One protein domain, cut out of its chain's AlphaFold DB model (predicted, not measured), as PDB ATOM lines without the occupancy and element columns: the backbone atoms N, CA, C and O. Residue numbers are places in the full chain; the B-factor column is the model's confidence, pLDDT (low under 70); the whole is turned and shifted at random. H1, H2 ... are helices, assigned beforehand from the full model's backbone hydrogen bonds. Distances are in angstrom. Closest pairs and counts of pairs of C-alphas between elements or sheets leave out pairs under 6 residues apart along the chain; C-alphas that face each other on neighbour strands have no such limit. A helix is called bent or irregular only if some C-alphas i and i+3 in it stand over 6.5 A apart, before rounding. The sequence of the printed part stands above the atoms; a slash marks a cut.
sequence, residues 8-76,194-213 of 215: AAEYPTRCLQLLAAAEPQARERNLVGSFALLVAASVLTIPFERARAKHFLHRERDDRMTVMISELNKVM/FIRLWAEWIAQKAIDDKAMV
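What this domain is: This is residues 8 to 76 and 194 to 213 of the 215 residues of an uncharacterized protein of Mesorhizobium sp (UniProt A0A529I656). A long helical hairpin, H1 out and H2 back, has H5 packed across its open half and H4 near the open end; H1, H2 and H5 form a bundle. Residues 71 to 76 stick out. Printed are 89 residues with five named helices, H1 to H5, all helix, only just compact, close to loose: radius of gyration of the C-alphas 14.3 A, spans 43 by 27 by 27 A.

Where its parts are: Find C-alpha 8 at (87.356, -16.689, 31.077); H1 runs to residue 28, 31.2 A, irregular, with C-alphas 21 and 24 7.1 A apart. Next come H2, residues 32 to 43, 16.0 A; H3, residues 45 to 50; and H4, residues 60 to 72, 19.5 A, irregular, with C-alphas 61 and 64 7.1 A apart. H5, residues 194 to 211, 26.8 A, ends at (102.970, -20.478, 29.622).

How they stand to each other: Look first at H1, the hub: it touches H2, closest C-alphas Ala 26 and Val 32, 5.3 A, at a shallow tilt of 8 degrees, opposite ways. Its residues 8 to 16 touch H5, closest C-alphas Ala 9 and Ala 206, 4.9 A. H4 is close to H5 but not clearly touching, closest C-alphas Met 65 and Ala 206, 7.5 A. O i to N i+4 pairs are within hydrogen-bond range throughout H3, and in 13 of 17 in H1, 7 of 8 in H2, 7 of 9 in H4 and 11 of 14 in H5.

The domain as a whole: Residues 77 to 193 are not printed; C-alphas 76 and 194 are 14.8 A apart across the cut. No link printed whole is long. Look for pLDDT under 70 at residues 8 to 9, 51 to 62 and 205 to 213.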
ATOM      1  N   ALA A   8      87.593 -15.280  30.726       65.06
ATOM      2  CA  ALA A   8      87.356 -16.689  31.077       65.06
ATOM      3  C   ALA A   8      88.383 -17.274  32.074       65.06
ATOM      4  O   ALA A   8      88.030 -18.111  32.895       65.06
ATOM      5  N   ALA A   9      89.630 -16.797  32.015       64.50
ATOM      6  CA  ALA A   9      90.744 -17.261  32.842       64.50
ATOM      7  C   ALA A   9      90.891 -16.459  34.142       64.50
ATOM      8  O   ALA A   9      91.122 -16.998  35.222       64.50
ATOM      9  N   GLU A  10      90.773 -15.136  34.038       73.19
ATOM     10  CA  GLU A  10      90.993 -14.224  35.157       73.19
ATOM     11  C   GLU A  10      89.762 -14.089  36.048       73.19
ATOM     12  O   GLU A  10      89.897 -13.781  37.229       73.19
ATOM     13  N   TYR A  11      88.564 -14.294  35.500       80.94
ATOM     14  CA  TYR A  11      87.324 -14.138  36.249       80.94
ATOM     15  C   TYR A  11      87.213 -15.136  37.410       80.94
ATOM     16  O   TYR A  11      87.013 -14.664  38.526       80.94
ATOM     17  N   PRO A  12      87.467 -16.451  37.238       80.75
ATOM     18  CA  PRO A  12      87.483 -17.393  38.363       80.75
ATOM     19  C   PRO A  12      88.475 -16.999  39.466       80.75
ATOM     20  O   PRO A  12      88.132 -17.034  40.644       80.75
ATOM     21  N   THR A  13      89.672 -16.526  39.096       82.19
ATOM     22  CA  THR A  13      90.682 -16.063  40.069       82.19
ATOM     23  C   THR A  13      90.196 -14.835  40.846       82.19
ATOM     24  O   THR A  13      90.356 -14.757  42.062       82.19
ATOM     25  N   ARG A  14      89.563 -13.872  40.164       85.88
ATOM     26  CA  ARG A  14      88.972 -12.688  40.812       85.88
ATOM     27  C   ARG A  14      87.811 -13.081  41.728       85.88
ATOM     28  O   ARG A  14      87.704 -12.547  42.827       85.88
ATOM     29  N   CYS A  15      86.978 -14.034  41.317       86.81
ATOM     30  CA  CYS A  15      85.911 -14.569  42.156       86.81
ATOM     31  C   CYS A  15      86.452 -15.265  43.407       86.81
ATOM     32  O   CYS A  15      85.892 -15.057  44.474       86.81
ATOM     33  N   LEU A  16      87.557 -16.014  43.315       87.19
ATOM     34  CA  LEU A  16      88.223 -16.612  44.482       87.19
ATOM     35  C   LEU A  16      88.720 -15.556  45.475       87.19
ATOM     36  O   LEU A  16      88.538 -15.714  46.679       87.19
ATOM     37  N   GLN A  17      89.305 -14.461  44.982       88.56
ATOM     38  CA  GLN A  17      89.742 -13.351  45.836       88.56
ATOM     39  C   GLN A  17      88.561 -12.692  46.561       88.56
ATOM     40  O   GLN A  17      88.638 -12.437  47.761       88.56
ATOM     41  N   LEU A  18      87.460 -12.446  45.842       89.81
ATOM     42  CA  LEU A  18      86.234 -11.901  46.429       89.81
ATOM     43  C   LEU A  18      85.604 -12.877  47.426       89.81
ATOM     44  O   LEU A  18      85.161 -12.449  48.489       89.81
ATOM     45  N   LEU A  19      85.612 -14.176  47.114       90.19
ATOM     46  CA  LEU A  19      85.112 -15.218  48.001       90.19
ATOM     47  C   LEU A  19      85.884 -15.195  49.323       90.19
ATOM     48  O   LEU A  19      85.279 -15.077  50.385       90.19
ATOM     49  N   ALA A  20      87.217 -15.241  49.258       91.25
ATOM     50  CA  ALA A  20      88.075 -15.254  50.439       91.25
ATOM     51  C   ALA A  20      87.904 -14.002  51.317       91.25
ATOM     52  O   ALA A  20      87.967 -14.100  52.540       91.25
ATOM     53  N   ALA A  21      87.671 -12.838  50.705       92.44
ATOM     54  CA  ALA A  21      87.473 -11.586  51.431       92.44
ATOM     55  C   ALA A  21      86.094 -11.487  52.107       92.44
ATOM     56  O   ALA A  21      85.990 -10.934  53.200       92.44
ATOM     57  N   ALA A  22      85.040 -11.995  51.464       93.44
ATOM     58  CA  ALA A  22      83.661 -11.816  51.921       93.44
ATOM     59  C   ALA A  22      83.140 -12.966  52.801       93.44
ATOM     60  O   ALA A  22      82.225 -12.747  53.594       93.44
ATOM     61  N   GLU A  23      83.719 -14.169  52.713       94.25
ATOM     62  CA  GLU A  23      83.241 -15.324  53.483       94.25
ATOM     63  C   GLU A  23      83.204 -15.098  55.004       94.25
ATOM     64  O   GLU A  23      82.183 -15.447  55.599       94.25
ATOM     65  N   PRO A  24      84.223 -14.501  55.661       95.69
ATOM     66  CA  PRO A  24      84.165 -14.274  57.107       95.69
ATOM     67  C   PRO A  24      82.937 -13.454  57.522       95.69
ATOM     68  O   PRO A  24      82.242 -13.813  58.468       95.69
ATOM     69  N   GLN A  25      82.603 -12.416  56.749       95.88
ATOM     70  CA  GLN A  25      81.427 -11.580  56.998       95.88
ATOM     71  C   GLN A  25      80.114 -12.329  56.743       95.88
ATOM     72  O   GLN A  25      79.132 -12.103  57.448       95.88
ATOM     73  N   ALA A  26      80.079 -13.215  55.743       94.44
ATOM     74  CA  ALA A  26      78.919 -14.065  55.494       94.44
ATOM     75  C   ALA A  26      78.692 -15.045  56.655       94.44
ATOM     76  O   ALA A  26      77.558 -15.195  57.103       94.44
ATOM     77  N   ARG A  27      79.762 -15.650  57.189       94.44
ATOM     78  CA  ARG A  27      79.699 -16.541  58.360       94.44
ATOM     79  C   ARG A  27      79.221 -15.811  59.610       94.44
ATOM     80  O   ARG A  27      78.275 -16.266  60.236       94.44
ATOM     81  N   GLU A  28      79.792 -14.648  59.925       95.31
ATOM     82  CA  GLU A  28      79.378 -13.825  61.079       95.31
ATOM     83  C   GLU A  28      77.892 -13.440  61.057       95.31
ATOM     84  O   GLU A  28      77.294 -13.192  62.102       95.31
ATOM     85  N   ARG A  29      77.292 -13.377  59.865       93.94
ATOM     86  CA  ARG A  29      75.898 -12.969  59.659       93.94
ATOM     87  C   ARG A  29      74.950 -14.128  59.351       93.94
ATOM     88  O   ARG A  29      73.793 -13.858  59.053       93.94
ATOM     89  N   ASN A  30      75.412 -15.380  59.404       91.00
ATOM     90  CA  ASN A  30      74.636 -16.565  59.009       91.00
ATOM     91  C   ASN A  30      74.078 -16.475  57.571       91.00
ATOM     92  O   ASN A  30      72.938 -16.835  57.302       91.00
ATOM     93  N   LEU A  31      74.885 -15.960  56.638       93.69
ATOM     94  CA  LEU A  31      74.538 -15.781  55.220       93.69
ATOM     95  C   LEU A  31      75.313 -16.734  54.298       93.69
ATOM     96  O   LEU A  31      75.403 -16.481  53.097       93.69
ATOM     97  N   VAL A  32      75.908 -17.801  54.839       93.50
ATOM     98  CA  VAL A  32      76.829 -18.689  54.107       93.50
ATOM     99  C   VAL A  32      76.155 -19.316  52.891       93.50
ATOM    100  O   VAL A  32      76.686 -19.186  51.789       93.50
ATOM    101  N   GLY A  33      74.968 -19.909  53.043       91.81
ATOM    102  CA  GLY A  33      74.227 -20.464  51.908       91.81
ATOM    103  C   GLY A  33      73.919 -19.446  50.812       91.81
ATOM    104  O   GLY A  33      74.264 -19.666  49.651       91.81
ATOM    105  N   SER A  34      73.337 -18.293  51.156       93.38
ATOM    106  CA  SER A  34      73.019 -17.248  50.168       93.38
ATOM    107  C   SER A  34      74.273 -16.683  49.498       93.38
ATOM    108  O   SER A  34      74.283 -16.434  48.291       93.38
ATOM    109  N   PHE A  35      75.359 -16.525  50.255       93.94
ATOM    110  CA  PHE A  35      76.657 -16.132  49.724       93.94
ATOM    111  C   PHE A  35      77.217 -17.180  48.755       93.94
ATOM    112  O   PHE A  35      77.676 -16.829  47.666       93.94
ATOM    113  N   ALA A  36      77.127 -18.465  49.101       93.19
ATOM    114  CA  ALA A  36      77.544 -19.553  48.231       93.19
ATOM    115  C   ALA A  36      76.739 -19.555  46.922       93.19
ATOM    116  O   ALA A  36      77.333 -19.643  45.851       93.19
ATOM    117  N   LEU A  37      75.416 -19.363  46.966       94.00
ATOM    118  CA  LEU A  37      74.582 -19.247  45.760       94.00
ATOM    119  C   LEU A  37      74.983 -18.056  44.878       94.00
ATOM    120  O   LEU A  37      75.094 -18.206  43.659       94.00
ATOM    121  N   LEU A  38      75.258 -16.896  45.481       91.25
ATOM    122  CA  LEU A  38      75.718 -15.701  44.769       91.25
ATOM    123  C   LEU A  38      77.028 -15.964  44.012       91.25
ATOM    124  O   LEU A  38      77.157 -15.624  42.829       91.25
ATOM    125  N   VAL A  39      78.008 -16.587  44.674       91.31
ATOM    126  CA  VAL A  39      79.289 -16.904  44.032       91.31
ATOM    127  C   VAL A  39      79.118 -18.016  42.995       91.31
ATOM    128  O   VAL A  39      79.654 -17.903  41.892       91.31
ATOM    129  N   ALA A  40      78.333 -19.052  43.292       91.81
ATOM    130  CA  ALA A  40      78.041 -20.156  42.382       91.81
ATOM    131  C   ALA A  40      77.432 -19.666  41.063       91.81
ATOM    132  O   ALA A  40      77.905 -20.052  39.992       91.81
ATOM    133  N   ALA A  41      76.449 -18.763  41.121       87.50
ATOM    134  CA  ALA A  41      75.820 -18.177  39.938       87.50
ATOM    135  C   ALA A  41      76.835 -17.482  39.015       87.50
ATOM    136  O   ALA A  41      76.674 -17.489  37.795       87.50
ATOM    137  N   SER A  42      77.910 -16.934  39.585       84.38
ATOM    138  CA  SER A  42      78.991 -16.284  38.843       84.38
ATOM    139  C   SER A  42      80.014 -17.290  38.297       84.38
ATOM    140  O   SER A  42      80.346 -17.278  37.111       84.38
ATOM    141  N   VAL A  43      80.525 -18.172  39.157       84.94
ATOM    142  CA  VAL A  43      81.697 -19.022  38.883       84.94
ATOM    143  C   VAL A  43      81.336 -20.324  38.162       84.94
ATOM    144  O   VAL A  43      82.168 -20.873  37.442       84.94
ATOM    145  N   LEU A  44      80.110 -20.828  38.302       84.69
ATOM    146  CA  LEU A  44      79.658 -22.002  37.550       84.69
ATOM    147  C   LEU A  44      79.120 -21.586  36.182       84.69
ATOM    148  O   LEU A  44      79.574 -22.095  35.160       84.69
ATOM    149  N   THR A  45      78.188 -20.632  36.150       79.19
ATOM    150  CA  THR A  45      77.438 -20.299  34.933       79.19
ATOM    151  C   THR A  45      78.327 -19.702  33.848       79.19
ATOM    152  O   THR A  45      78.277 -20.152  32.705       79.19
ATOM    153  N   ILE A  46      79.174 -18.719  34.179       78.00
ATOM    154  CA  ILE A  46      79.963 -18.004  33.164       78.00
ATOM    155  C   ILE A  46      80.979 -18.933  32.479       78.00
ATOM    156  O   ILE A  46      80.966 -18.991  31.247       78.00
ATOM    157  N   PRO A  47      81.840 -19.686  33.195       73.12
ATOM    158  CA  PRO A  47      82.763 -20.616  32.545       73.12
ATOM    159  C   PRO A  47      82.042 -21.720  31.772       73.12
ATOM    160  O   PRO A  47      82.456 -22.048  30.664       73.12
ATOM    161  N   PHE A  48      80.941 -22.254  32.311       75.50
ATOM    162  CA  PHE A  48      80.193 -23.319  31.651       75.50
ATOM    163  C   PHE A  48      79.559 -22.858  30.332       75.50
ATOM    164  O   PHE A  48      79.675 -23.545  29.317       75.50
ATOM    165  N   GLU A  49      78.937 -21.675  30.306       76.12
ATOM    166  CA  GLU A  49      78.355 -21.132  29.074       76.12
ATOM    167  C   GLU A  49      79.429 -20.692  28.071       76.12
ATOM    168  O   GLU A  49      79.242 -20.859  26.867       76.12
ATOM    169  N   ARG A  50      80.594 -20.223  28.537       72.25
ATOM    170  CA  ARG A  50      81.728 -19.902  27.656       72.25
ATOM    171  C   ARG A  50      82.419 -21.123  27.063       72.25
ATOM    172  O   ARG A  50      82.920 -21.031  25.952       72.25
ATOM    173  N   ALA A  51      82.443 -22.247  27.774       68.62
ATOM    174  CA  ALA A  51      83.050 -23.483  27.285       68.62
ATOM    175  C   ALA A  51      82.223 -24.170  26.184       68.62
ATOM    176  O   ALA A  51      82.705 -25.100  25.533       68.62
ATOM    177  N   ARG A  52      80.980 -23.732  25.947       68.94
ATOM    178  CA  ARG A  52      80.166 -24.211  24.829       68.94
ATOM    179  C   ARG A  52      80.694 -23.613  23.525       68.94
ATOM    180  O   ARG A  52      80.519 -22.428  23.278       68.94
ATOM    181  N   ALA A  53      81.220 -24.462  22.640       57.91
ATOM    182  CA  ALA A  53      81.797 -24.086  21.336       57.91
ATOM    183  C   ALA A  53      80.879 -23.252  20.409       57.91
ATOM    184  O   ALA A  53      81.337 -22.690  19.422       57.91
ATOM    185  N   LYS A  54      79.573 -23.171  20.705       60.91
ATOM    186  CA  LYS A  54      78.589 -22.350  19.977       60.91
ATOM    187  C   LYS A  54      78.387 -20.949  20.576       60.91
ATOM    188  O   LYS A  54      77.517 -20.216  20.111       60.91
ATOM    189  N   HIS A  55      79.117 -20.576  21.626       61.09
ATOM    190  CA  HIS A  55      78.978 -19.265  22.249       61.09
ATOM    191  C   HIS A  55      79.499 -18.169  21.304       61.09
ATOM    192  O   HIS A  55      80.598 -18.268  20.771       61.09
ATOM    193  N   PHE A  56      78.743 -17.085  21.112       63.41
ATOM    194  CA  PHE A  56      79.083 -16.019  20.150       63.41
ATOM    195  C   PHE A  56      80.380 -15.252  20.486       63.41
ATOM    196  O   PHE A  56      80.961 -14.603  19.624       63.41
ATOM    197  N   LEU A  57      80.833 -15.331  21.743       63.84
ATOM    198  CA  LEU A  57      82.128 -14.806  22.208       63.84
ATOM    199  C   LEU A  57      83.228 -15.874  22.308       63.84
ATOM    200  O   LEU A  57      84.258 -15.600  22.930       63.84
ATOM    201  N   HIS A  58      83.008 -17.076  21.766       62.41
ATOM    202  CA  HIS A  58      84.030 -18.120  21.720       62.41
ATOM    203  C   HIS A  58      85.251 -17.604  20.957       62.41
ATOM    204  O   HIS A  58      85.134 -16.963  19.912       62.41
ATOM    205  N   ARG A  59      86.436 -17.850  21.506       64.88
ATOM    206  CA  ARG A  59      87.721 -17.534  20.874       64.88
ATOM    207  C   ARG A  59      88.483 -18.844  20.721       64.88
ATOM    208  O   ARG A  59      88.359 -19.686  21.595       64.88
ATOM    209  N   GLU A  60      89.348 -18.977  19.716       61.44
ATOM    210  CA  GLU A  60      90.239 -20.155  19.571       61.44
ATOM    211  C   GLU A  60      91.023 -20.464  20.865       61.44
ATOM    212  O   GLU A  60      91.313 -21.603  21.207       61.44
ATOM    213  N   ARG A  61      91.319 -19.430  21.665       59.00
ATOM    214  CA  ARG A  61      91.978 -19.574  22.973       59.00
ATOM    215  C   ARG A  61      91.114 -20.234  24.059       59.00
ATOM    216  O   ARG A  61      91.657 -20.564  25.104       59.00
ATOM    217  N   ASP A  62      89.816 -20.406  23.834       68.12
ATOM    218  CA  ASP A  62      88.884 -21.074  24.746       68.12
ATOM    219  C   ASP A  62      88.728 -22.580  24.393       68.12
ATOM    220  O   ASP A  62      88.125 -23.328  25.163       68.12
ATOM    221  N   ASP A  63      89.333 -23.070  23.295       73.62
ATOM    222  CA  ASP A  63      89.210 -24.463  22.819       73.62
ATOM    223  C   ASP A  63      89.674 -25.499  23.853       73.62
ATOM    224  O   ASP A  63      89.061 -26.553  24.016       73.62
ATOM    225  N   ARG A  64      90.725 -25.192  24.618       74.19
ATOM    226  CA  ARG A  64      91.199 -26.069  25.701       74.19
ATOM    227  C   ARG A  64      90.207 -26.175  26.840       74.19
ATOM    228  O   ARG A  64      90.016 -27.265  27.372       74.19
ATOM    229  N   MET A  65      89.551 -25.072  27.191       77.44
ATOM    230  CA  MET A  65      88.488 -25.084  28.191       77.44
ATOM    231  C   MET A  65      87.282 -25.875  27.683       77.44
ATOM    232  O   MET A  65      86.710 -26.657  28.438       77.44
ATOM    233  N   THR A  66      86.940 -25.758  26.397       79.94
ATOM    234  CA  THR A  66      85.924 -26.609  25.766       79.94
ATOM    235  C   THR A  66      86.287 -28.090  25.853       79.94
ATOM    236  O   THR A  66      85.449 -28.886  26.276       79.94
ATOM    237  N   VAL A  67      87.522 -28.477  25.516       83.56
ATOM    238  CA  VAL A  67      87.993 -29.870  25.637       83.56
ATOM    239  C   VAL A  67      87.945 -30.333  27.091       83.56
ATOM    240  O   VAL A  67      87.390 -31.385  27.382       83.56
ATOM    241  N   MET A  68      88.449 -29.525  28.020       84.81
ATOM    242  CA  MET A  68      88.465 -29.833  29.449       84.81
ATOM    243  C   MET A  68      87.052 -30.061  30.009       84.81
ATOM    244  O   MET A  68      86.822 -31.044  30.710       84.81
ATOM    245  N   ILE A  69      86.096 -29.186  29.685       86.38
ATOM    246  CA  ILE A  69      84.694 -29.345  30.092       86.38
ATOM    247  C   ILE A  69      84.050 -30.547  29.387       86.38
ATOM    248  O   ILE A  69      83.271 -31.273  30.004       86.38
ATOM    249  N   SER A  70      84.394 -30.808  28.124       87.19
ATOM    250  CA  SER A  70      83.933 -31.989  27.384       87.19
ATOM    251  C   SER A  70      84.403 -33.297  28.026       87.19
ATOM    252  O   SER A  70      83.610 -34.226  28.169       87.19
ATOM    253  N   GLU A  71      85.659 -33.370  28.470       90.44
ATOM    254  CA  GLU A  71      86.171 -34.537  29.191       90.44
ATOM    255  C   GLU A  71      85.549 -34.659  30.579       90.44
ATOM    256  O   GLU A  71      85.090 -35.738  30.950       90.44
ATOM    257  N   LEU A  72      85.422 -33.547  31.311       91.81
ATOM    258  CA  LEU A  72      84.740 -33.531  32.603       91.81
ATOM    259  C   LEU A  72      83.317 -34.094  32.503       91.81
ATOM    260  O   LEU A  72      82.888 -34.845  33.376       91.81
ATOM    261  N   ASN A  73      82.591 -33.770  31.429       90.75
ATOM    262  CA  ASN A  73      81.212 -34.208  31.239       90.75
ATOM    263  C   ASN A  73      81.039 -35.737  31.230       90.75
ATOM    264  O   ASN A  73      79.930 -36.221  31.470       90.75
ATOM    265  N   LYS A  74      82.113 -36.488  30.967       93.75
ATOM    266  CA  LYS A  74      82.120 -37.955  30.898       93.75
ATOM    267  C   LYS A  74      82.474 -38.619  32.233       93.75
ATOM    268  O   LYS A  74      82.212 -39.805  32.398       93.75
ATOM    269  N   VAL A  75      83.070 -37.884  33.171       96.31
ATOM    270  CA  VAL A  75      83.558 -38.423  34.450       96.31
ATOM    271  C   VAL A  75      82.422 -38.475  35.472       96.31
ATOM    272  O   VAL A  75      81.532 -37.620  35.458       96.31
ATOM    273  N   MET A  76      82.449 -39.459  36.376       97.50
ATOM    274  CA  MET A  76      81.544 -39.499  37.529       97.50
ATOM    275  C   MET A  76      81.782 -38.294  38.435       97.50
ATOM    276  O   MET A  76      82.918 -37.909  38.690       97.50
ATOM    277  N   PHE A 194      82.883 -27.030  47.333       95.94
ATOM    278  CA  PHE A 194      82.770 -27.339  45.910       95.94
ATOM    279  C   PHE A 194      83.027 -26.112  45.028       95.94
ATOM    280  O   PHE A 194      83.802 -26.212  44.082       95.94
ATOM    281  N   ILE A 195      82.445 -24.948  45.343       94.56
ATOM    282  CA  ILE A 195      82.648 -23.722  44.552       94.56
ATOM    283  C   ILE A 195      84.125 -23.320  44.523       94.56
ATOM    284  O   ILE A 195      84.638 -22.976  43.457       94.56
ATOM    285  N   ARG A 196      84.815 -23.374  45.671       93.81
ATOM    286  CA  ARG A 196      86.252 -23.065  45.771       93.81
ATOM    287  C   ARG A 196      87.075 -24.009  44.897       93.81
ATOM    288  O   ARG A 196      87.816 -23.552  44.032       93.81
ATOM    289  N   LEU A 197      86.863 -25.313  45.064       94.31
ATOM    290  CA  LEU A 197      87.553 -26.360  44.311       94.31
ATOM    291  C   LEU A 197      87.303 -26.266  42.801       94.31
ATOM    292  O   LEU A 197      88.229 -26.361  41.997       94.31
ATOM    293  N   TRP A 198      86.056 -26.013  42.409       92.31
ATOM    294  CA  TRP A 198      85.686 -25.753  41.025       92.31
ATOM    295  C   TRP A 198      86.422 -24.532  40.465       92.31
ATOM    296  O   TRP A 198      87.033 -24.609  39.398       92.31
ATOM    297  N   ALA A 199      86.389 -23.404  41.178       89.75
ATOM    298  CA  ALA A 199      87.018 -22.166  40.737       89.75
ATOM    299  C   ALA A 199      88.536 -22.320  40.579       89.75
ATOM    300  O   ALA A 199      89.101 -21.844  39.595       89.75
ATOM    301  N   GLU A 200      89.183 -23.001  41.527       90.31
ATOM    302  CA  GLU A 200      90.613 -23.310  41.495       90.31
ATOM    303  C   GLU A 200      90.960 -24.197  40.301       90.31
ATOM    304  O   GLU A 200      91.899 -23.890  39.564       90.31
ATOM    305  N   TRP A 201      90.173 -25.246  40.056       89.56
ATOM    306  CA  TRP A 201      90.380 -26.155  38.933       89.56
ATOM    307  C   TRP A 201      90.263 -25.445  37.576       89.56
ATOM    308  O   TRP A 201      91.145 -25.594  36.725       89.56
ATOM    309  N   ILE A 202      89.236 -24.604  37.391       83.81
ATOM    310  CA  ILE A 202      89.092 -23.780  36.180       83.81
ATOM    311  C   ILE A 202      90.261 -22.789  36.054       83.81
ATOM    312  O   ILE A 202      90.819 -22.621  34.968       83.81
ATOM    313  N   ALA A 203      90.655 -22.132  37.151       80.31
ATOM    314  CA  ALA A 203      91.709 -21.119  37.143       80.31
ATOM    315  C   ALA A 203      93.090 -21.701  36.804       80.31
ATOM    316  O   ALA A 203      93.797 -21.130  35.973       80.31
ATOM    317  N   GLN A 204      93.473 -22.834  37.403       76.94
ATOM    318  CA  GLN A 204      94.767 -23.486  37.160       76.94
ATOM    319  C   GLN A 204      94.946 -23.831  35.680       76.94
ATOM    320  O   GLN A 204      95.966 -23.500  35.076       76.94
ATOM    321  N   LYS A 205      93.919 -24.415  35.061       67.25
ATOM    322  CA  LYS A 205      93.980 -24.816  33.652       67.25
ATOM    323  C   LYS A 205      93.981 -23.635  32.692       67.25
ATOM    324  O   LYS A 205      94.599 -23.710  31.636       67.25
ATOM    325  N   ALA A 206      93.403 -22.511  33.098       58.66
ATOM    326  CA  ALA A 206      93.477 -21.278  32.333       58.66
ATOM    327  C   ALA A 206      94.835 -20.542  32.464       58.66
ATOM    328  O   ALA A 206      95.152 -19.680  31.638       58.66
ATOM    329  N   ILE A 207      95.644 -20.861  33.485       54.91
ATOM    330  CA  ILE A 207      97.012 -20.339  33.675       54.91
ATOM    331  C   ILE A 207      98.032 -21.134  32.848       54.91
ATOM    332  O   ILE A 207      98.912 -20.509  32.253       54.91
ATOM    333  N   ASP A 208      97.889 -22.458  32.728       55.53
ATOM    334  CA  ASP A 208      98.749 -23.297  31.866       55.53
ATOM    335  C   ASP A 208      98.752 -22.798  30.398       55.53
ATOM    336  O   ASP A 208      99.766 -22.841  29.694       55.53
ATOM    337  N   ASP A 209      97.651 -22.183  29.957       48.75
ATOM    338  CA  ASP A 209      97.511 -21.533  28.647       48.75
ATOM    339  C   ASP A 209      98.336 -20.247  28.467       48.75
ATOM    340  O   ASP A 209      98.539 -19.797  27.335       48.75
ATOM    341  N   LYS A 210      98.800 -19.603  29.546       49.91
ATOM    342  CA  LYS A 210      99.725 -18.456  29.456       49.91
ATOM    343  C   LYS A 210     101.147 -18.908  29.149       49.91
ATOM    344  O   LYS A 210     101.807 -18.258  28.345       49.91
ATOM    345  N   ALA A 211     101.601 -19.994  29.771       50.78
ATOM    346  CA  ALA A 211     102.970 -20.478  29.622       50.78
ATOM    347  C   ALA A 211     103.259 -20.959  28.190       50.78
ATOM    348  O   ALA A 211     104.342 -20.726  27.672       50.78
ATOM    349  N   MET A 212     102.262 -21.543  27.515       49.03
ATOM    350  CA  MET A 212     102.416 -22.069  26.154       49.03
ATOM    351  C   MET A 212     102.362 -21.030  25.025       49.03
ATOM    352  O   MET A 212     102.686 -21.367  23.896       49.03
ATOM    353  N   VAL A 213     101.923 -19.796  25.294       48.88
ATOM    354  CA  VAL A 213     101.912 -18.699  24.296       48.88
ATOM    355  C   VAL A 213     103.162 -17.817  24.423       48.88
ATOM    356  O   VAL A 213     103.435 -17.000  23.550       48.88
TER     357      VAL A 213